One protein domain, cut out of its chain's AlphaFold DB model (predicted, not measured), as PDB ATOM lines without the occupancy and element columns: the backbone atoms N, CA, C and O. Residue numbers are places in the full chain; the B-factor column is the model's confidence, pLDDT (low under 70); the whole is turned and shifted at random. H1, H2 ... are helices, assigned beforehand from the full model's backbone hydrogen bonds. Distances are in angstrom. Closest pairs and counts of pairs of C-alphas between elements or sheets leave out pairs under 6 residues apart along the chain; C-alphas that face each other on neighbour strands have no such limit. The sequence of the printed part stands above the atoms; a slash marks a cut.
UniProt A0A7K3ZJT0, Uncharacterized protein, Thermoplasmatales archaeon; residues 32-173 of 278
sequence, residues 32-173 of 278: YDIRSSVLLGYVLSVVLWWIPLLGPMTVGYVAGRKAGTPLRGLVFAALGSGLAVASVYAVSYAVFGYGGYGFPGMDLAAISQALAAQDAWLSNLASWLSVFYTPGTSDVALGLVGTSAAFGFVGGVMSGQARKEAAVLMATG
ATOM      1  N   TYR A  32      34.228 -47.149  45.878       57.88
ATOM      2  CA  TYR A  32      33.639 -46.451  44.725       57.88
ATOM      3  C   TYR A  32      32.123 -46.629  44.673       57.88
ATOM      4  O   TYR A  32      31.576 -47.216  43.743       57.88
ATOM      5  N   ASP A  33      31.429 -46.085  45.669       68.75
ATOM      6  CA  ASP A  33      29.975 -46.000  45.617       68.75
ATOM      7  C   ASP A  33      29.530 -44.771  44.802       68.75
ATOM      8  O   ASP A  33      29.746 -43.619  45.192       68.75
ATOM      9  N   ILE A  34      28.886 -45.037  43.662       72.06
ATOM     10  CA  ILE A  34      28.296 -44.038  42.755       72.06
ATOM     11  C   ILE A  34      27.299 -43.151  43.507       72.06
ATOM     12  O   ILE A  34      27.223 -41.947  43.276       72.06
ATOM     13  N   ARG A  35      26.547 -43.724  44.450       77.38
ATOM     14  CA  ARG A  35      25.581 -42.962  45.249       77.38
ATOM     15  C   ARG A  35      26.302 -41.975  46.148       77.38
ATOM     16  O   ARG A  35      25.905 -40.821  46.253       77.38
ATOM     17  N   SER A  36      27.408 -42.412  46.736       79.56
ATOM     18  CA  SER A  36      28.229 -41.595  47.616       79.56
ATOM     19  C   SER A  36      28.967 -40.470  46.874       79.56
ATOM     20  O   SER A  36      29.268 -39.451  47.492       79.56
ATOM     21  N   SER A  37      29.277 -40.606  45.576       77.88
ATOM     22  CA  SER A  37      29.845 -39.504  44.776       77.88
ATOM     23  C   SER A  37      28.789 -38.479  44.368       77.88
ATOM     24  O   SER A  37      29.035 -37.283  44.505       77.88
ATOM     25  N   VAL A  38      27.606 -38.933  43.952       81.94
ATOM     26  CA  VAL A  38      26.479 -38.059  43.596       81.94
ATOM     27  C   VAL A  38      25.959 -37.311  44.823       81.94
ATOM     28  O   VAL A  38      25.765 -36.102  44.755       81.94
ATOM     29  N   LEU A  39      25.805 -37.995  45.961       85.31
ATOM     30  CA  LEU A  39      25.361 -37.387  47.217       85.31
ATOM     31  C   LEU A  39      26.380 -36.368  47.725       85.31
ATOM     32  O   LEU A  39      26.004 -35.277  48.138       85.31
ATOM     33  N   LEU A  40      27.672 -36.684  47.633       84.75
ATOM     34  CA  LEU A  40      28.722 -35.740  48.001       84.75
ATOM     35  C   LEU A  40      28.742 -34.528  47.057       84.75
ATOM     36  O   LEU A  40      28.826 -33.400  47.530       84.75
ATOM     37  N   GLY A  41      28.577 -34.733  45.748       84.12
ATOM     38  CA  GLY A  41      28.424 -33.644  44.781       84.12
ATOM     39  C   GLY A  41      27.210 -32.755  45.071       84.12
ATOM     40  O   GLY A  41      27.334 -31.536  45.051       84.12
ATOM     41  N   TYR A  42      26.065 -33.349  45.412       86.31
ATOM     42  CA  TYR A  42      24.854 -32.622  45.798       86.31
ATOM     43  C   TYR A  42      25.069 -31.793  47.072       86.31
ATOM     44  O   TYR A  42      24.831 -30.589  47.069       86.31
ATOM     45  N   VAL A  43      25.583 -32.413  48.140       86.62
ATOM     46  CA  VAL A  43      25.824 -31.732  49.422       86.62
ATOM     47  C   VAL A  43      26.817 -30.585  49.253       86.62
ATOM     48  O   VAL A  43      26.539 -29.485  49.720       86.62
ATOM     49  N   LEU A  44      27.939 -30.794  48.552       83.75
ATOM     50  CA  LEU A  44      28.887 -29.705  48.298       83.75
ATOM     51  C   LEU A  44      28.259 -28.605  47.435       83.75
ATOM     52  O   LEU A  44      28.555 -27.439  47.662       83.75
ATOM     53  N   SER A  45      27.402 -28.947  46.469       83.56
ATOM     54  CA  SER A  45      26.750 -27.951  45.609       83.56
ATOM     55  C   SER A  45      25.789 -27.062  46.386       83.56
ATOM     56  O   SER A  45      25.649 -25.890  46.050       83.56
ATOM     57  N   VAL A  46      25.145 -27.607  47.417       80.44
ATOM     58  CA  VAL A  46      24.362 -26.818  48.363       80.44
ATOM     59  C   VAL A  46      25.326 -25.999  49.223       80.44
ATOM     60  O   VAL A  46      25.324 -24.787  49.131       80.44
ATOM     61  N   VAL A  47      26.247 -26.609  49.971       84.81
ATOM     62  CA  VAL A  47      27.115 -25.875  50.920       84.81
ATOM     63  C   VAL A  47      27.942 -24.755  50.264       84.81
ATOM     64  O   VAL A  47      28.155 -23.711  50.880       84.81
ATOM     65  N   LEU A  48      28.401 -24.935  49.021       83.19
ATOM     66  CA  LEU A  48      29.175 -23.934  48.278       83.19
ATOM     67  C   LEU A  48      28.324 -23.041  47.359       83.19
ATOM     68  O   LEU A  48      28.883 -22.365  46.492       83.19
ATOM     69  N   TRP A  49      27.002 -22.965  47.566       78.06
ATOM     70  CA  TRP A  49      26.115 -22.092  46.780       78.06
ATOM     71  C   TRP A  49      26.579 -20.628  46.771       78.06
ATOM     72  O   TRP A  49      26.299 -19.891  45.834       78.06
ATOM     73  N   TRP A  50      27.272 -20.186  47.824       73.75
ATOM     74  CA  TRP A  50      27.645 -18.787  48.017       73.75
ATOM     75  C   TRP A  50      28.844 -18.360  47.163       73.75
ATOM     76  O   TRP A  50      29.110 -17.164  47.064       73.75
ATOM     77  N   ILE A  51      29.558 -19.305  46.528       79.81
ATOM     78  CA  ILE A  51      30.694 -18.995  45.652       79.81
ATOM     79  C   ILE A  51      30.368 -19.345  44.191       79.81
ATOM     80  O   ILE A  51      30.522 -20.503  43.792       79.81
ATOM     81  N   PRO A  52      30.009 -18.359  43.348       69.31
ATOM     82  CA  PRO A  52      29.496 -18.602  41.995       69.31
ATOM     83  C   PRO A  52      30.499 -19.250  41.026       69.31
ATOM     84  O   PRO A  52      30.082 -19.872  40.054       69.31
ATOM     85  N   LEU A  53      31.813 -19.156  41.277       75.56
ATOM     86  CA  LEU A  53      32.833 -19.791  40.425       75.56
ATOM     87  C   LEU A  53      33.547 -20.961  41.111       75.56
ATOM     88  O   LEU A  53      33.606 -22.060  40.567       75.56
ATOM     89  N   LEU A  54      34.083 -20.751  42.316       82.19
ATOM     90  CA  LEU A  54      34.853 -21.791  43.012       82.19
ATOM     91  C   LEU A  54      33.965 -22.927  43.535       82.19
ATOM     92  O   LEU A  54      34.443 -24.054  43.675       82.19
ATOM     93  N   GLY A  55      32.683 -22.660  43.793       84.44
ATOM     94  CA  GLY A  55      31.728 -23.669  44.240       84.44
ATOM     95  C   GLY A  55      31.590 -24.816  43.246       84.44
ATOM     96  O   GLY A  55      32.024 -25.931  43.541       84.44
ATOM     97  N   PRO A  56      31.091 -24.555  42.031       85.00
ATOM     98  CA  PRO A  56      30.957 -25.577  40.997       85.00
ATOM     99  C   PRO A  56      32.270 -26.289  40.660       85.00
ATOM    100  O   PRO A  56      32.275 -27.502  40.445       85.00
ATOM    101  N   MET A  57      33.394 -25.562  40.654       88.25
ATOM    102  CA  MET A  57      34.713 -26.134  40.363       88.25
ATOM    103  C   MET A  57      35.138 -27.167  41.408       88.25
ATOM    104  O   MET A  57      35.550 -28.275  41.059       88.25
ATOM    105  N   THR A  58      35.027 -26.835  42.694       88.12
ATOM    106  CA  THR A  58      35.408 -27.747  43.783       88.12
ATOM    107  C   THR A  58      34.436 -28.917  43.909       88.12
ATOM    108  O   THR A  58      34.881 -30.055  44.051       88.12
ATOM    109  N   VAL A  59      33.129 -28.674  43.760       89.94
ATOM    110  CA  VAL A  59      32.095 -29.720  43.677       89.94
ATOM    111  C   VAL A  59      32.445 -30.719  42.582       89.94
ATOM    112  O   VAL A  59      32.526 -31.923  42.836       89.94
ATOM    113  N   GLY A  60      32.705 -30.207  41.375       88.38
ATOM    114  CA  GLY A  60      33.094 -31.002  40.221       88.38
ATOM    115  C   GLY A  60      34.353 -31.807  40.496       88.38
ATOM    116  O   GLY A  60      34.352 -33.028  40.357       88.38
ATOM    117  N   TYR A  61      35.409 -31.152  40.971       90.00
ATOM    118  CA  TYR A  61      36.691 -31.791  41.245       90.00
ATOM    119  C   TYR A  61      36.581 -32.933  42.266       90.00
ATOM    120  O   TYR A  61      37.078 -34.038  42.022       90.00
ATOM    121  N   VAL A  62      35.911 -32.702  43.399       88.81
ATOM    122  CA  VAL A  62      35.809 -33.694  44.478       88.81
ATOM    123  C   VAL A  62      34.894 -34.854  44.072       88.81
ATOM    124  O   VAL A  62      35.265 -36.019  44.257       88.81
ATOM    125  N   ALA A  63      33.743 -34.571  43.451       86.38
ATOM    126  CA  ALA A  63      32.856 -35.610  42.921       86.38
ATOM    127  C   ALA A  63      33.545 -36.432  41.815       86.38
ATOM    128  O   ALA A  63      33.444 -37.662  41.792       86.38
ATOM    129  N   GLY A  64      34.320 -35.770  40.952       84.69
ATOM    130  CA  GLY A  64      35.107 -36.383  39.884       84.69
ATOM    131  C   GLY A  64      36.196 -37.323  40.393       84.69
ATOM    132  O   GLY A  64      36.327 -38.445  39.900       84.69
ATOM    133  N   ARG A  65      36.935 -36.924  41.438       85.00
ATOM    134  CA  ARG A  65      37.943 -37.792  42.072       85.00
ATOM    135  C   ARG A  65      37.330 -39.044  42.682       85.00
ATOM    136  O   ARG A  65      37.900 -40.127  42.560       85.00
ATOM    137  N   LYS A  66      36.161 -38.899  43.307       82.38
ATOM    138  CA  LYS A  66      35.431 -40.014  43.916       82.38
ATOM    139  C   LYS A  66      34.795 -40.941  42.879       82.38
ATOM    140  O   LYS A  66      34.582 -42.106  43.174       82.38
ATOM    141  N   ALA A  67      34.535 -40.469  41.660       80.38
ATOM    142  CA  ALA A  67      34.042 -41.293  40.554       80.38
ATOM    143  C   ALA A  67      35.128 -42.179  39.918       80.38
ATOM    144  O   ALA A  67      34.824 -43.242  39.369       80.38
ATOM    145  N   GLY A  68      36.397 -41.763  39.987       73.38
ATOM    146  CA  GLY A  68      37.529 -42.634  39.686       73.38
ATOM    147  C   GLY A  68      37.893 -42.833  38.214       73.38
ATOM    148  O   GLY A  68      38.957 -43.372  37.909       73.38
ATOM    149  N   THR A  69      37.016 -42.436  37.292       82.19
ATOM    150  CA  THR A  69      37.282 -42.431  35.850       82.19
ATOM    151  C   THR A  69      36.803 -41.109  35.246       82.19
ATOM    152  O   THR A  69      35.855 -40.520  35.764       82.19
ATOM    153  N   PRO A  70      37.423 -40.618  34.159       84.00
ATOM    154  CA  PRO A  70      37.122 -39.295  33.600       84.00
ATOM    155  C   PRO A  70      35.674 -39.151  33.116       84.00
ATOM    156  O   PRO A  70      35.006 -38.172  33.437       84.00
ATOM    157  N   LEU A  71      35.154 -40.158  32.405       83.56
ATOM    158  CA  LEU A  71      33.771 -40.163  31.911       83.56
ATOM    159  C   LEU A  71      32.749 -40.271  33.049       83.56
ATOM    160  O   LEU A  71      31.743 -39.568  33.034       83.56
ATOM    161  N   ARG A  72      33.014 -41.111  34.060       80.50
ATOM    162  CA  ARG A  72      32.150 -41.196  35.248       80.50
ATOM    163  C   ARG A  72      32.198 -39.904  36.055       80.50
ATOM    164  O   ARG A  72      31.163 -39.463  36.531       80.50
ATOM    165  N   GLY A  73      33.371 -39.288  36.181       82.88
ATOM    166  CA  GLY A  73      33.551 -38.018  36.878       82.88
ATOM    167  C   GLY A  73      32.757 -36.890  36.239       82.88
ATOM    168  O   GLY A  73      32.057 -36.180  36.948       82.88
ATOM    169  N   LEU A  74      32.777 -36.794  34.908       88.56
ATOM    170  CA  LEU A  74      31.955 -35.839  34.163       88.56
ATOM    171  C   LEU A  74      30.459 -36.069  34.418       88.56
ATOM    172  O   LEU A  74      29.753 -35.151  34.829       88.56
ATOM    173  N   VAL A  75      29.981 -37.299  34.206       86.31
ATOM    174  CA  VAL A  75      28.547 -37.622  34.299       86.31
ATOM    175  C   VAL A  75      28.030 -37.485  35.733       86.31
ATOM    176  O   VAL A  75      26.961 -36.922  35.942       86.31
ATOM    177  N   PHE A  76      28.776 -37.950  36.737       84.50
ATOM    178  CA  PHE A  76      28.336 -37.891  38.133       84.50
ATOM    179  C   PHE A  76      28.480 -36.502  38.754       84.50
ATOM    180  O   PHE A  76      27.637 -36.134  39.570       84.50
ATOM    181  N   ALA A  77      29.472 -35.703  38.349       86.31
ATOM    182  CA  ALA A  77      29.538 -34.296  38.743       86.31
ATOM    183  C   ALA A  77      28.371 -33.494  38.146       86.31
ATOM    184  O   ALA A  77      27.721 -32.724  38.859       86.31
ATOM    185  N   ALA A  78      28.051 -33.731  36.868       86.62
ATOM    186  CA  ALA A  78      26.894 -33.127  36.211       86.62
ATOM    187  C   ALA A  78      25.576 -33.563  36.866       86.62
ATOM    188  O   ALA A  78      24.712 -32.732  37.107       86.62
ATOM    189  N   LEU A  79      25.430 -34.844  37.220       87.38
ATOM    190  CA  LEU A  79      24.244 -35.343  37.922       87.38
ATOM    191  C   LEU A  79      24.120 -34.771  39.339       87.38
ATOM    192  O   LEU A  79      23.034 -34.356  39.719       87.38
ATOM    193  N   GLY A  80      25.204 -34.721  40.117       85.31
ATOM    194  CA  GLY A  80      25.174 -34.188  41.484       85.31
ATOM    195  C   GLY A  80      24.812 -32.701  41.527       85.31
ATOM    196  O   GLY A  80      23.930 -32.298  42.281       85.31
ATOM    197  N   SER A  81      25.442 -31.897  40.669       83.94
ATOM    198  CA  SER A  81      25.118 -30.469  40.533       83.94
ATOM    199  C   SER A  81      23.761 -30.234  39.861       83.94
ATOM    200  O   SER A  81      23.010 -29.359  40.279       83.94
ATOM    201  N   GLY A  82      23.388 -31.058  38.880       84.44
ATOM    202  CA  GLY A  82      22.075 -31.023  38.240       84.44
ATOM    203  C   GLY A  82      20.935 -31.332  39.211       84.44
ATOM    204  O   GLY A  82      19.898 -30.685  39.146       84.44
ATOM    205  N   LEU A  83      21.135 -32.251  40.163       86.06
ATOM    206  CA  LEU A  83      20.179 -32.507  41.246       86.06
ATOM    207  C   LEU A  83      20.037 -31.305  42.184       86.06
ATOM    208  O   LEU A  83      18.926 -31.005  42.614       86.06
ATOM    209  N   ALA A  84      21.128 -30.591  42.474       82.06
ATOM    210  CA  ALA A  84      21.065 -29.364  43.265       82.06
ATOM    211  C   ALA A  84      20.258 -28.284  42.530       82.06
ATOM    212  O   ALA A  84      19.322 -27.728  43.096       82.06
ATOM    213  N   VAL A  85      20.519 -28.073  41.241       79.81
ATOM    214  CA  VAL A  85      19.746 -27.144  40.403       79.81
ATOM    215  C   VAL A  85      18.275 -27.562  40.285       79.81
ATOM    216  O   VAL A  85      17.387 -26.723  40.398       79.81
ATOM    217  N   ALA A  86      17.989 -28.856  40.126       82.44
ATOM    218  CA  ALA A  86      16.621 -29.369  40.101       82.44
ATOM    219  C   ALA A  86      15.900 -29.159  41.442       82.44
ATOM    220  O   ALA A  86      14.713 -28.846  41.456       82.44
ATOM    221  N   SER A  87      16.612 -29.286  42.568       81.06
ATOM    222  CA  SER A  87      16.058 -28.993  43.893       81.06
ATOM    223  C   SER A  87      15.765 -27.504  44.074       81.06
ATOM    224  O   SER A  87      14.695 -27.165  44.568       81.06
ATOM    225  N   VAL A  88      16.646 -26.618  43.588       77.06
ATOM    226  CA  VAL A  88      16.405 -25.166  43.553       77.06
ATOM    227  C   VAL A  88      15.149 -24.891  42.735       77.06
ATOM    228  O   VAL A  88      14.242 -24.239  43.230       77.06
ATOM    229  N   TYR A  89      15.047 -25.466  41.536       73.69
ATOM    230  CA  TYR A  89      13.879 -25.317  40.671       73.69
ATOM    231  C   TYR A  89      12.581 -25.801  41.340       73.69
ATOM    232  O   TYR A  89      11.560 -25.120  41.275       73.69
ATOM    233  N   ALA A  90      12.618 -26.941  42.033       77.69
ATOM    234  CA  ALA A  90      11.471 -27.471  42.767       77.69
ATOM    235  C   ALA A  90      11.075 -26.592  43.966       77.69
ATOM    236  O   ALA A  90       9.886 -26.397  44.214       77.69
ATOM    237  N   VAL A  91      12.048 -26.032  44.693       74.75
ATOM    238  CA  VAL A  91      11.793 -25.095  45.797       74.75
ATOM    239  C   VAL A  91      11.220 -23.786  45.262       74.75
ATOM    240  O   VAL A  91      10.226 -23.316  45.807       74.75
ATOM    241  N   SER A  92      11.757 -23.241  44.166       67.25
ATOM    242  CA  SER A  92      11.170 -22.084  43.476       67.25
ATOM    243  C   SER A  92       9.708 -22.353  43.136       67.25
ATOM    244  O   SER A  92       8.831 -21.541  43.412       67.25
ATOM    245  N   TYR A  93       9.429 -23.529  42.582       68.31
ATOM    246  CA  TYR A  93       8.081 -23.922  42.209       68.31
ATOM    247  C   TYR A  93       7.130 -24.023  43.410       68.31
ATOM    248  O   TYR A  93       5.983 -23.587  43.341       68.31
ATOM    249  N   ALA A  94       7.608 -24.574  44.525       69.25
ATOM    250  CA  ALA A  94       6.819 -24.734  45.742       69.25
ATOM    251  C   ALA A  94       6.569 -23.405  46.471       69.25
ATOM    252  O   ALA A  94       5.472 -23.189  46.979       69.25
ATOM    253  N   VAL A  95       7.564 -22.516  46.516       65.19
ATOM    254  CA  VAL A  95       7.472 -21.216  47.201       65.19
ATOM    255  C   VAL A  95       6.612 -20.236  46.409       65.19
ATOM    256  O   VAL A  95       5.859 -19.468  46.996       65.19
ATOM    257  N   PHE A  96       6.696 -20.279  45.079       63.44
ATOM    258  CA  PHE A  96       6.032 -19.307  44.220       63.44
ATOM    259  C   PHE A  96       4.736 -19.807  43.565       63.44
ATOM    260  O   PHE A  96       4.066 -19.034  42.889       63.44
ATOM    261  N   GLY A  97       4.346 -21.065  43.785       53.59
ATOM    262  CA  GLY A  97       3.058 -21.610  43.357       53.59
ATOM    263  C   GLY A  97       2.902 -21.857  41.848       53.59
ATOM    264  O   GLY A  97       3.692 -21.426  41.003       53.59
ATOM    265  N   TYR A  98       1.829 -22.576  41.501       45.56
ATOM    266  CA  TYR A  98       1.420 -22.883  40.125       45.56
ATOM    267  C   TYR A  98       0.812 -21.617  39.486       45.56
ATOM    268  O   TYR A  98      -0.405 -21.469  39.450       45.56
ATOM    269  N   GLY A  99       1.642 -20.666  39.039       46.28
ATOM    270  CA  GLY A  99       1.126 -19.460  38.366       46.28
ATOM    271  C   GLY A  99       1.896 -18.144  38.504       46.28
ATOM    272  O   GLY A  99       1.286 -17.094  38.345       46.28
ATOM    273  N   GLY A 100       3.208 -18.168  38.732       44.44
ATOM    274  CA  GLY A 100       4.036 -16.953  38.799       44.44
ATOM    275  C   GLY A 100       4.573 -16.828  40.205       44.44
ATOM    276  O   GLY A 100       3.806 -16.706  41.138       44.44
ATOM    277  N   TYR A 101       5.853 -17.092  40.430       45.72
ATOM    278  CA  TYR A 101       6.968 -16.171  40.189       45.72
ATOM    279  C   TYR A 101       8.225 -16.870  39.634       45.72
ATOM    280  O   TYR A 101       9.338 -16.371  39.765       45.72
ATOM    281  N   GLY A 102       8.058 -18.033  39.005       47.12
ATOM    282  CA  GLY A 102       9.147 -18.795  38.393       47.12
ATOM    283  C   GLY A 102       8.897 -19.082  36.919       47.12
ATOM    284  O   GLY A 102       8.800 -20.247  36.565       47.12
ATOM    285  N   PHE A 103       8.746 -18.068  36.061       47.34
ATOM    286  CA  PHE A 103       8.610 -18.294  34.614       47.34
ATOM    287  C   PHE A 103       9.232 -17.180  33.748       47.34
ATOM    288  O   PHE A 103       9.437 -16.064  34.229       47.34
ATOM    289  N   PRO A 104       9.548 -17.491  32.474       42.66
ATOM    290  CA  PRO A 104      10.239 -16.603  31.549       42.66
ATOM    291  C   PRO A 104       9.563 -15.267  31.310       42.66
ATOM    292  O   PRO A 104       8.370 -15.211  31.029       42.66
ATOM    293  N   GLY A 105      10.366 -14.201  31.376       44.53
ATOM    294  CA  GLY A 105       9.946 -12.831  31.081       44.53
ATOM    295  C   GLY A 105       9.767 -11.914  32.293       44.53
ATOM    296  O   GLY A 105       9.439 -10.750  32.093       44.53
ATOM    297  N   MET A 106      10.001 -12.385  33.524       49.88
ATOM    298  CA  MET A 106      10.003 -11.514  34.707       49.88
ATOM    299  C   MET A 106      11.426 -11.219  35.183       49.88
ATOM    300  O   MET A 106      12.232 -12.129  35.370       49.88
ATOM    301  N   ASP A 107      11.716  -9.931  35.366       54.59
ATOM    302  CA  ASP A 107      12.998  -9.431  35.854       54.59
ATOM    303  C   ASP A 107      13.214  -9.842  37.321       54.59
ATOM    304  O   ASP A 107      12.328  -9.699  38.171       54.59
ATOM    305  N   LEU A 108      14.415 -10.332  37.627       55.88
ATOM    306  CA  LEU A 108      14.847 -10.763  38.960       55.88
ATOM    307  C   LEU A 108      14.689  -9.632  40.001       55.88
ATOM    308  O   LEU A 108      14.488  -9.896  41.188       55.88
ATOM    309  N   ALA A 109      14.722  -8.372  39.550       56.03
ATOM    310  CA  ALA A 109      14.468  -7.182  40.361       56.03
ATOM    311  C   ALA A 109      13.016  -7.074  40.869       56.03
ATOM    312  O   ALA A 109      12.790  -6.612  41.986       56.03
ATOM    313  N   ALA A 110      12.030  -7.527  40.089       56.78
ATOM    314  CA  ALA A 110      10.626  -7.516  40.502       56.78
ATOM    315  C   ALA A 110      10.340  -8.605  41.548       56.78
ATOM    316  O   ALA A 110       9.561  -8.395  42.477       56.78
ATOM    317  N   ILE A 111      11.021  -9.750  41.434       57.00
ATOM    318  CA  ILE A 111      10.899 -10.872  42.373       57.00
ATOM    319  C   ILE A 111      11.550 -10.514  43.712       57.00
ATOM    320  O   ILE A 111      10.943 -10.729  44.756       57.00
ATOM    321  N   SER A 112      12.750  -9.922  43.710       55.59
ATOM    322  CA  SER A 112      13.432  -9.536  44.954       55.59
ATOM    323  C   SER A 112      12.683  -8.446  45.726       55.59
ATOM    324  O   SER A 112      12.626  -8.514  46.951       55.59
ATOM    325  N   GLN A 113      12.043  -7.494  45.037       58.34
ATOM    326  CA  GLN A 113      11.213  -6.460  45.666       58.34
ATOM    327  C   GLN A 113       9.882  -7.009  46.198       58.34
ATOM    328  O   GLN A 113       9.492  -6.671  47.314       58.34
ATOM    329  N   ALA A 114       9.211  -7.891  45.447       55.25
ATOM    330  CA  ALA A 114       7.988  -8.550  45.911       55.25
ATOM    331  C   ALA A 114       8.247  -9.457  47.126       55.25
ATOM    332  O   ALA A 114       7.409  -9.555  48.019       55.25
ATOM    333  N   LEU A 115       9.427 -10.083  47.183       54.31
ATOM    334  CA  LEU A 115       9.795 -11.015  48.244       54.31
ATOM    335  C   LEU A 115      10.386 -10.321  49.482       54.31
ATOM    336  O   LEU A 115      10.149 -10.769  50.603       54.31
ATOM    337  N   ALA A 116      11.075  -9.188  49.308       54.47
ATOM    338  CA  ALA A 116      11.513  -8.327  50.412       54.47
ATOM    339  C   ALA A 116      10.339  -7.731  51.210       54.47
ATOM    340  O   ALA A 116      10.519  -7.349  52.363       54.47
ATOM    341  N   ALA A 117       9.142  -7.679  50.618       57.41
ATOM    342  CA  ALA A 117       7.931  -7.205  51.276       57.41
ATOM    343  C   ALA A 117       7.233  -8.266  52.152       57.41
ATOM    344  O   ALA A 117       6.348  -7.893  52.921       57.41
ATOM    345  N   GLN A 118       7.582  -9.558  52.038       60.16
ATOM    346  CA  GLN A 118       6.778 -10.641  52.628       60.16
ATOM    347  C   GLN A 118       7.354 -11.361  53.848       60.16
ATOM    348  O   GLN A 118       6.572 -12.038  54.491       60.16
ATOM    349  N   ASP A 119       8.641 -11.239  54.183       62.00
ATOM    350  CA  ASP A 119       9.229 -11.587  55.496       62.00
ATOM    351  C   ASP A 119      10.759 -11.684  55.368       62.00
ATOM    352  O   ASP A 119      11.291 -12.038  54.312       62.00
ATOM    353  N   ALA A 120      11.490 -11.467  56.468       64.94
ATOM    354  CA  ALA A 120      12.961 -11.540  56.496       64.94
ATOM    355  C   ALA A 120      13.530 -12.923  56.098       64.94
ATOM    356  O   ALA A 120      14.672 -13.046  55.655       64.94
ATOM    357  N   TRP A 121      12.743 -13.993  56.250       60.12
ATOM    358  CA  TRP A 121      13.124 -15.333  55.798       60.12
ATOM    359  C   TRP A 121      13.061 -15.464  54.271       60.12
ATOM    360  O   TRP A 121      13.972 -16.012  53.646       60.12
ATOM    361  N   LEU A 122      12.009 -14.920  53.660       61.62
ATOM    362  CA  LEU A 122      11.792 -14.979  52.220       61.62
ATOM    363  C   LEU A 122      12.796 -14.087  51.473       61.62
ATOM    364  O   LEU A 122      13.287 -14.487  50.420       61.62
ATOM    365  N   SER A 123      13.215 -12.954  52.048       63.41
ATOM    366  CA  SER A 123      14.293 -12.127  51.479       63.41
ATOM    367  C   SER A 123      15.644 -12.854  51.430       63.41
ATOM    368  O   SER A 123      16.364 -12.763  50.433       63.41
ATOM    369  N   ASN A 124      15.977 -13.628  52.469       66.25
ATOM    370  CA  ASN A 124      17.190 -14.450  52.490       66.25
ATOM    371  C   ASN A 124      17.123 -15.564  51.439       66.25
ATOM    372  O   ASN A 124      18.104 -15.812  50.737       66.25
ATOM    373  N   LEU A 125      15.949 -16.174  51.264       67.44
ATOM    374  CA  LEU A 125      15.713 -17.156  50.212       67.44
ATOM    375  C   LEU A 125      15.867 -16.522  48.814       67.44
ATOM    376  O   LEU A 125      16.597 -17.058  47.989       67.44
ATOM    377  N   ALA A 126      15.301 -15.337  48.552       64.75
ATOM    378  CA  ALA A 126      15.501 -14.618  47.282       64.75
ATOM    379  C   ALA A 126      16.983 -14.380  46.964       64.75
ATOM    380  O   ALA A 126      17.420 -14.621  45.838       64.75
ATOM    381  N   SER A 127      17.763 -13.933  47.956       65.88
ATOM    382  CA  SER A 127      19.204 -13.719  47.780       65.88
ATOM    383  C   SER A 127      19.930 -15.017  47.413       65.88
ATOM    384  O   SER A 127      20.772 -15.026  46.517       65.88
ATOM    385  N   TRP A 128      19.527 -16.133  48.025       66.94
ATOM    386  CA  TRP A 128      20.054 -17.462  47.739       66.94
ATOM    387  C   TRP A 128      19.703 -17.947  46.328       66.94
ATOM    388  O   TRP A 128      20.573 -18.435  45.608       66.94
ATOM    389  N   LEU A 129      18.452 -17.766  45.899       67.62
ATOM    390  CA  LEU A 129      18.008 -18.152  44.562       67.62
ATOM    391  C   LEU A 129      18.692 -17.331  43.462       67.62
ATOM    392  O   LEU A 129      19.011 -17.885  42.414       67.62
ATOM    393  N   SER A 130      18.955 -16.043  43.699       65.12
ATOM    394  CA  SER A 130      19.504 -15.128  42.688       65.12
ATOM    395  C   SER A 130      20.835 -15.584  42.069       65.12
ATOM    396  O   SER A 130      21.120 -15.250  40.925       65.12
ATOM    397  N   VAL A 131      21.620 -16.397  42.784       67.69
ATOM    398  CA  VAL A 131      22.921 -16.916  42.325       67.69
ATOM    399  C   VAL A 131      22.780 -17.987  41.234       67.69
ATOM    400  O   VAL A 131      23.690 -18.175  40.428       67.69
ATOM    401  N   PHE A 132      21.647 -18.692  41.184       67.38
ATOM    402  CA  PHE A 132      21.407 -19.777  40.224       67.38
ATOM    403  C   PHE A 132      20.782 -19.308  38.902       67.38
ATOM    404  O   PHE A 132      20.693 -20.096  37.955       67.38
ATOM    405  N   TYR A 133      20.379 -18.039  38.824       70.38
ATOM    406  CA  TYR A 133      19.765 -17.435  37.643       70.38
ATOM    407  C   TYR A 133      20.698 -16.412  37.002       70.38
ATOM    408  O   TYR A 133      21.494 -15.751  37.669       70.38
ATOM    409  N   THR A 134      20.605 -16.280  35.682       67.50
ATOM    410  CA  THR A 134      21.355 -15.243  34.968       67.50
ATOM    411  C   THR A 134      20.700 -13.875  35.219       67.50
ATOM    412  O   THR A 134      19.475 -13.773  35.154       67.50
ATOM    413  N   PRO A 135      21.465 -12.802  35.497       61.25
ATOM    414  CA  PRO A 135      20.890 -11.480  35.735       61.25
ATOM    415  C   PRO A 135      20.017 -11.020  34.559       61.25
ATOM    416  O   PRO A 135      20.467 -11.028  33.413       61.25
ATOM    417  N   GLY A 136      18.775 -10.622  34.839       53.25
ATOM    418  CA  GLY A 136      17.831 -10.121  33.832       53.25
ATOM    419  C   GLY A 136      17.175 -11.191  32.953       53.25
ATOM    420  O   GLY A 136      16.401 -10.844  32.062       53.25
ATOM    421  N   THR A 137      17.438 -12.482  33.186       57.81
ATOM    422  CA  THR A 137      16.732 -13.571  32.502       57.81
ATOM    423  C   THR A 137      16.240 -14.619  33.499       57.81
ATOM    424  O   THR A 137      16.790 -14.814  34.577       57.81
ATOM    425  N   SER A 138      15.177 -15.328  33.134       58.56
ATOM    426  CA  SER A 138      14.670 -16.472  33.901       58.56
ATOM    427  C   SER A 138      15.465 -17.754  33.646       58.56
ATOM    428  O   SER A 138      14.996 -18.841  33.990       58.56
ATOM    429  N   ASP A 139      16.575 -17.658  32.913       62.91
ATOM    430  CA  ASP A 139      17.304 -18.832  32.474       62.91
ATOM    431  C   ASP A 139      18.220 -19.310  33.595       62.91
ATOM    432  O   ASP A 139      18.935 -18.529  34.241       62.91
ATOM    433  N   VAL A 140      18.167 -20.614  33.837       65.88
ATOM    434  CA  VAL A 140      19.017 -21.256  34.829       65.88
ATOM    435  C   VAL A 140      20.442 -21.184  34.306       65.88
ATOM    436  O   VAL A 140      20.701 -21.516  33.150       65.88
ATOM    437  N   ALA A 141      21.387 -20.779  35.153       68.12
ATOM    438  CA  ALA A 141      22.791 -20.702  34.779       68.12
ATOM    439  C   ALA A 141      23.381 -22.114  34.583       68.12
ATOM    440  O   ALA A 141      24.117 -22.638  35.420       68.12
ATOM    441  N   LEU A 142      23.095 -22.735  33.431       70.56
ATOM    442  CA  LEU A 142      23.632 -24.035  33.015       70.56
ATOM    443  C   LEU A 142      25.167 -24.030  32.956       70.56
ATOM    444  O   LEU A 142      25.792 -25.086  33.032       70.56
ATOM    445  N   GLY A 143      25.789 -22.846  32.902       78.06
ATOM    446  CA  GLY A 143      27.233 -22.671  33.057       78.06
ATOM    447  C   GLY A 143      27.786 -23.228  34.378       78.06
ATOM    448  O   GLY A 143      28.900 -23.752  34.396       78.06
ATOM    449  N   LEU A 144      27.010 -23.217  35.468       75.81
ATOM    450  CA  LEU A 144      27.412 -23.804  36.757       75.81
ATOM    451  C   LEU A 144      27.492 -25.340  36.669       75.81
ATOM    452  O   LEU A 144      28.435 -25.957  37.158       75.81
ATOM    453  N   VAL A 145      26.544 -25.971  35.972       83.06
ATOM    454  CA  VAL A 145      26.569 -27.422  35.721       83.06
ATOM    455  C   VAL A 145      27.669 -27.782  34.715       83.06
ATOM    456  O   VAL A 145      28.343 -28.800  34.851       83.06
ATOM    457  N   GLY A 146      27.908 -26.926  33.718       84.88
ATOM    458  CA  GLY A 146      28.999 -27.107  32.760       84.88
ATOM    459  C   GLY A 146      30.382 -27.042  33.414       84.88
ATOM    460  O   GLY A 146      31.241 -27.883  33.142       84.88
ATOM    461  N   THR A 147      30.598 -26.084  34.318       86.88
ATOM    462  CA  THR A 147      31.866 -25.936  35.050       86.88
ATOM    463  C   THR A 147      32.111 -27.096  36.013       86.88
ATOM    464  O   THR A 147      33.220 -27.636  36.037       86.88
ATOM    465  N   SER A 148      31.090 -27.558  36.741       88.31
ATOM    466  CA  SER A 148      31.215 -28.744  37.598       88.31
ATOM    467  C   SER A 148      31.489 -30.017  36.786       88.31
ATOM    468  O   SER A 148      32.321 -30.830  37.187       88.31
ATOM    469  N   ALA A 149      30.877 -30.178  35.609       89.50
ATOM    470  CA  ALA A 149      31.131 -31.306  34.714       89.50
ATOM    471  C   ALA A 149      32.572 -31.300  34.173       89.50
ATOM    472  O   ALA A 149      33.239 -32.341  34.164       89.50
ATOM    473  N   ALA A 150      33.083 -30.128  33.778       90.81
ATOM    474  CA  ALA A 150      34.458 -29.962  33.313       90.81
ATOM    475  C   ALA A 150      35.477 -30.295  34.416       90.81
ATOM    476  O   ALA A 150      36.395 -31.089  34.203       90.81
ATOM    477  N   PHE A 151      35.286 -29.769  35.628       91.19
ATOM    478  CA  PHE A 151      36.153 -30.101  36.764       91.19
ATOM    479  C   PHE A 151      35.964 -31.543  37.253       91.19
ATOM    480  O   PHE A 151      36.917 -32.158  37.733       91.19
ATOM    481  N   GLY A 152      34.781 -32.126  37.055       89.38
ATOM    482  CA  GLY A 152      34.514 -33.552  37.244       89.38
ATOM    483  C   GLY A 152      35.351 -34.435  36.332       89.38
ATOM    484  O   GLY A 152      35.922 -35.431  36.784       89.38
ATOM    485  N   PHE A 153      35.504 -34.039  35.069       90.12
ATOM    486  CA  PHE A 153      36.409 -34.707  34.141       90.12
ATOM    487  C   PHE A 153      37.866 -34.619  34.618       90.12
ATOM    488  O   PHE A 153      38.543 -35.646  34.692       90.12
ATOM    489  N   VAL A 154      38.330 -33.426  35.014       92.00
ATOM    490  CA  VAL A 154      39.695 -33.208  35.536       92.00
ATOM    491  C   VAL A 154      39.958 -34.055  36.784       92.00
ATOM    492  O   VAL A 154      40.959 -34.772  36.849       92.00
ATOM    493  N   GLY A 155      39.038 -34.041  37.752       86.38
ATOM    494  CA  GLY A 155      39.122 -34.873  38.953       86.38
ATOM    495  C   GLY A 155      39.173 -36.368  38.621       86.38
ATOM    496  O   GLY A 155      39.947 -37.120  39.221       86.38
ATOM    497  N   GLY A 156      38.418 -36.795  37.605       85.94
ATOM    498  CA  GLY A 156      38.438 -38.163  37.097       85.94
ATOM    499  C   GLY A 156      39.769 -38.552  36.438       85.94
ATOM    500  O   GLY A 156      40.293 -39.624  36.740       85.94
ATOM    501  N   VAL A 157      40.368 -37.690  35.605       87.38
ATOM    502  CA  VAL A 157      41.701 -37.923  35.003       87.38
ATOM    503  C   VAL A 157      42.773 -38.054  36.085       87.38
ATOM    504  O   VAL A 157      43.543 -39.018  36.076       87.38
ATOM    505  N   MET A 158      42.778 -37.135  37.053       88.44
ATOM    506  CA  MET A 158      43.768 -37.110  38.131       88.44
ATOM    507  C   MET A 158      43.665 -38.350  39.028       88.44
ATOM    508  O   MET A 158      44.677 -38.944  39.397       88.44
ATOM    509  N   SER A 159      42.444 -38.811  39.322       84.25
ATOM    510  CA  SER A 159      42.242 -40.071  40.051       84.25
ATOM    511  C   SER A 159      42.757 -41.291  39.276       84.25
ATOM    512  O   SER A 159      43.255 -42.239  39.880       84.25
ATOM    513  N   GLY A 160      42.697 -41.258  37.942       82.00
ATOM    514  CA  GLY A 160      43.239 -42.306  37.083       82.00
ATOM    515  C   GLY A 160      44.769 -42.332  37.063       82.00
ATOM    516  O   GLY A 160      45.353 -43.413  37.108       82.00
ATOM    517  N   GLN A 161      45.421 -41.167  37.027       85.50
ATOM    518  CA  GLN A 161      46.885 -41.056  37.072       85.50
ATOM    519  C   GLN A 161      47.443 -41.527  38.417       85.50
ATOM    520  O   GLN A 161      48.275 -42.429  38.433       85.50
ATOM    521  N   ALA A 162      46.877 -41.041  39.526       83.19
ATOM    522  CA  ALA A 162      47.290 -41.449  40.869       83.19
ATOM    523  C   ALA A 162      47.197 -42.974  41.075       83.19
ATOM    524  O   ALA A 162      48.032 -43.575  41.744       83.19
ATOM    525  N   ARG A 163      46.205 -43.635  40.463       76.81
ATOM    526  CA  ARG A 163      46.087 -45.101  40.500       76.81
ATOM    527  C   ARG A 163      47.108 -45.816  39.635       76.81
ATOM    528  O   ARG A 163      47.580 -46.872  40.034       76.81
ATOM    529  N   LYS A 164      47.406 -45.295  38.443       82.31
ATOM    530  CA  LYS A 164      48.434 -45.877  37.570       82.31
ATOM    531  C   LYS A 164      49.798 -45.797  38.247       82.31
ATOM    532  O   LYS A 164      50.516 -46.787  38.264       82.31
ATOM    533  N   GLU A 165      50.096 -44.667  38.877       84.62
ATOM    534  CA  GLU A 165      51.310 -44.473  39.667       84.62
ATOM    535  C   GLU A 165      51.343 -45.399  40.887       84.62
ATOM    536  O   GLU A 165      52.327 -46.106  41.084       84.62
ATOM    537  N   ALA A 166      50.247 -45.504  41.647       79.12
ATOM    538  CA  ALA A 166      50.159 -46.429  42.779       79.12
ATOM    539  C   ALA A 166      50.286 -47.905  42.359       79.12
ATOM    540  O   ALA A 166      50.943 -48.683  43.043       79.12
ATOM    541  N   ALA A 167      49.696 -48.303  41.229       77.44
ATOM    542  CA  ALA A 167      49.796 -49.666  40.712       77.44
ATOM    543  C   ALA A 167      51.221 -49.999  40.251       77.44
ATOM    544  O   ALA A 167      51.701 -51.098  40.515       77.44
ATOM    545  N   VAL A 168      51.912 -49.050  39.610       79.50
ATOM    546  CA  VAL A 168      53.328 -49.201  39.244       79.50
ATOM    547  C   VAL A 168      54.192 -49.291  40.500       79.50
ATOM    548  O   VAL A 168      55.017 -50.191  40.582       79.50
ATOM    549  N   LEU A 169      53.952 -48.450  41.508       76.81
ATOM    550  CA  LEU A 169      54.659 -48.495  42.795       76.81
ATOM    551  C   LEU A 169      54.433 -49.811  43.560       76.81
ATOM    552  O   LEU A 169      55.356 -50.329  44.188       76.81
ATOM    553  N   MET A 170      53.226 -50.379  43.489       71.69
ATOM    554  CA  MET A 170      52.932 -51.705  44.043       71.69
ATOM    555  C   MET A 170      53.595 -52.830  43.238       71.69
ATOM    556  O   MET A 170      54.034 -53.818  43.822       71.69
ATOM    557  N   ALA A 171      53.685 -52.697  41.912       71.50
ATOM    558  CA  ALA A 171      54.296 -53.695  41.036       71.50
ATOM    559  C   ALA A 171      55.832 -53.694  41.100       71.50
ATOM    560  O   ALA A 171      56.445 -54.750  40.975       71.50
ATOM    561  N   THR A 172      56.460 -52.536  41.320       72.38
ATOM    562  CA  THR A 172      57.919 -52.410  41.464       72.38
ATOM    563  C   THR A 172      58.417 -52.781  42.861       72.38
ATOM    564  O   THR A 172      59.623 -52.795  43.086       72.38
ATOM    565  N   GLY A 173      57.518 -53.087  43.806       60.97
ATOM    566  CA  GLY A 173      57.879 -53.502  45.165       60.97
ATOM    567  C   GLY A 173      58.557 -52.410  46.003       60.97
ATOM    568  O   GLY A 173      58.992 -52.686  47.117       60.97
TER     569      GLY A 173
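This is residues 32 to 173 of the 278 residues of an uncharacterized protein of Thermoplasmatales archaeon (UniProt A0A7K3ZJT0). The model is a long rod of helices: H1, H2, the first half of H3 and the first half of H6 pack together as a body, with the far part of H3 running out one way and the end of H6 the other. Beyond the body, the small helical hairpin of H4 and H5 forms a loosely joined head on the side towards which H3 runs, and residues 164 to 173 stick out at the opposite end. The printed part has 142 residues with six named helices, H1 to H6 in order along the chain, and no named strand, in the class all helix. It is loose, with a radius of gyration of the C-alphas of 18.4 A, and spans 68 by 23 by 22 A.

H1 covers residues 34 to 47 and begins at C-alpha 34 (28.296, -44.038, 42.755). H2 covers residues 54 to 67. H3 covers residues 70 to 96, 38.5 A from first to last C-alpha, and ends at C-alpha 96 (6.032, -19.307, 44.220). H4 covers residues 108 to 116, and H5 residues 120 to 130. H6, the longest helix, covers residues 142 to 171, 43.4 A, and ends at C-alpha 171 (54.296, -53.695, 41.036).

H2 and H3 are the hub, touching three helices each. H1 and H2 are a helical hairpin, at a shallow tilt of 13 degrees; their closest C-alphas, of Gly 41 and Ala 63, are 5.2 A apart. H3 touches H1 with residues 76 to 84 alone, at a steep tilt of 50 degrees, closest at the C-alphas of Val 38 and Gly 80, 4.6 A. H3 touches H2 with residues 70 to 81 alone, also at 50 degrees, closest at Gly 64 and Gly 73, whose C-alphas are 3.8 A apart. H6 touches H2 at a steep tilt of 40 degrees, the same way, with the C-alphas of Gly 64 and Gly 152 closest at 3.9 A. H3 touches H6 with residues 70 to 82 alone, opposite ways at a shallow tilt of 32 degrees, only just short of steep; the closest C-alphas are those of Pro 70 and Gly 156, 3.9 A. H1 and H6 are near each other. H4 and H5 are a helical hairpin at a shallow tilt of 16 degrees, closest at the C-alphas of Ala 116 and Ser 123, 4.8 A. H3 and H5 are close but not clearly touching, with the C-alphas of Val 88 and Leu 129 closest at 7.3 A, while H4 is apart from H3. In H1, H2, H3, H4, H5 and H6 every O i to N i+4 pair is within hydrogen-bond range.

The C-alphas farthest apart, of Ala 117 and Gly 173, are 68.4 A apart. The printed part has no cut. The links H3 to H4 and H5 to H6 are long, with 11 residues each. The mean pLDDT of the printed part is 73.9; residues 92 to 132 and 134 to 141 are among those under 70.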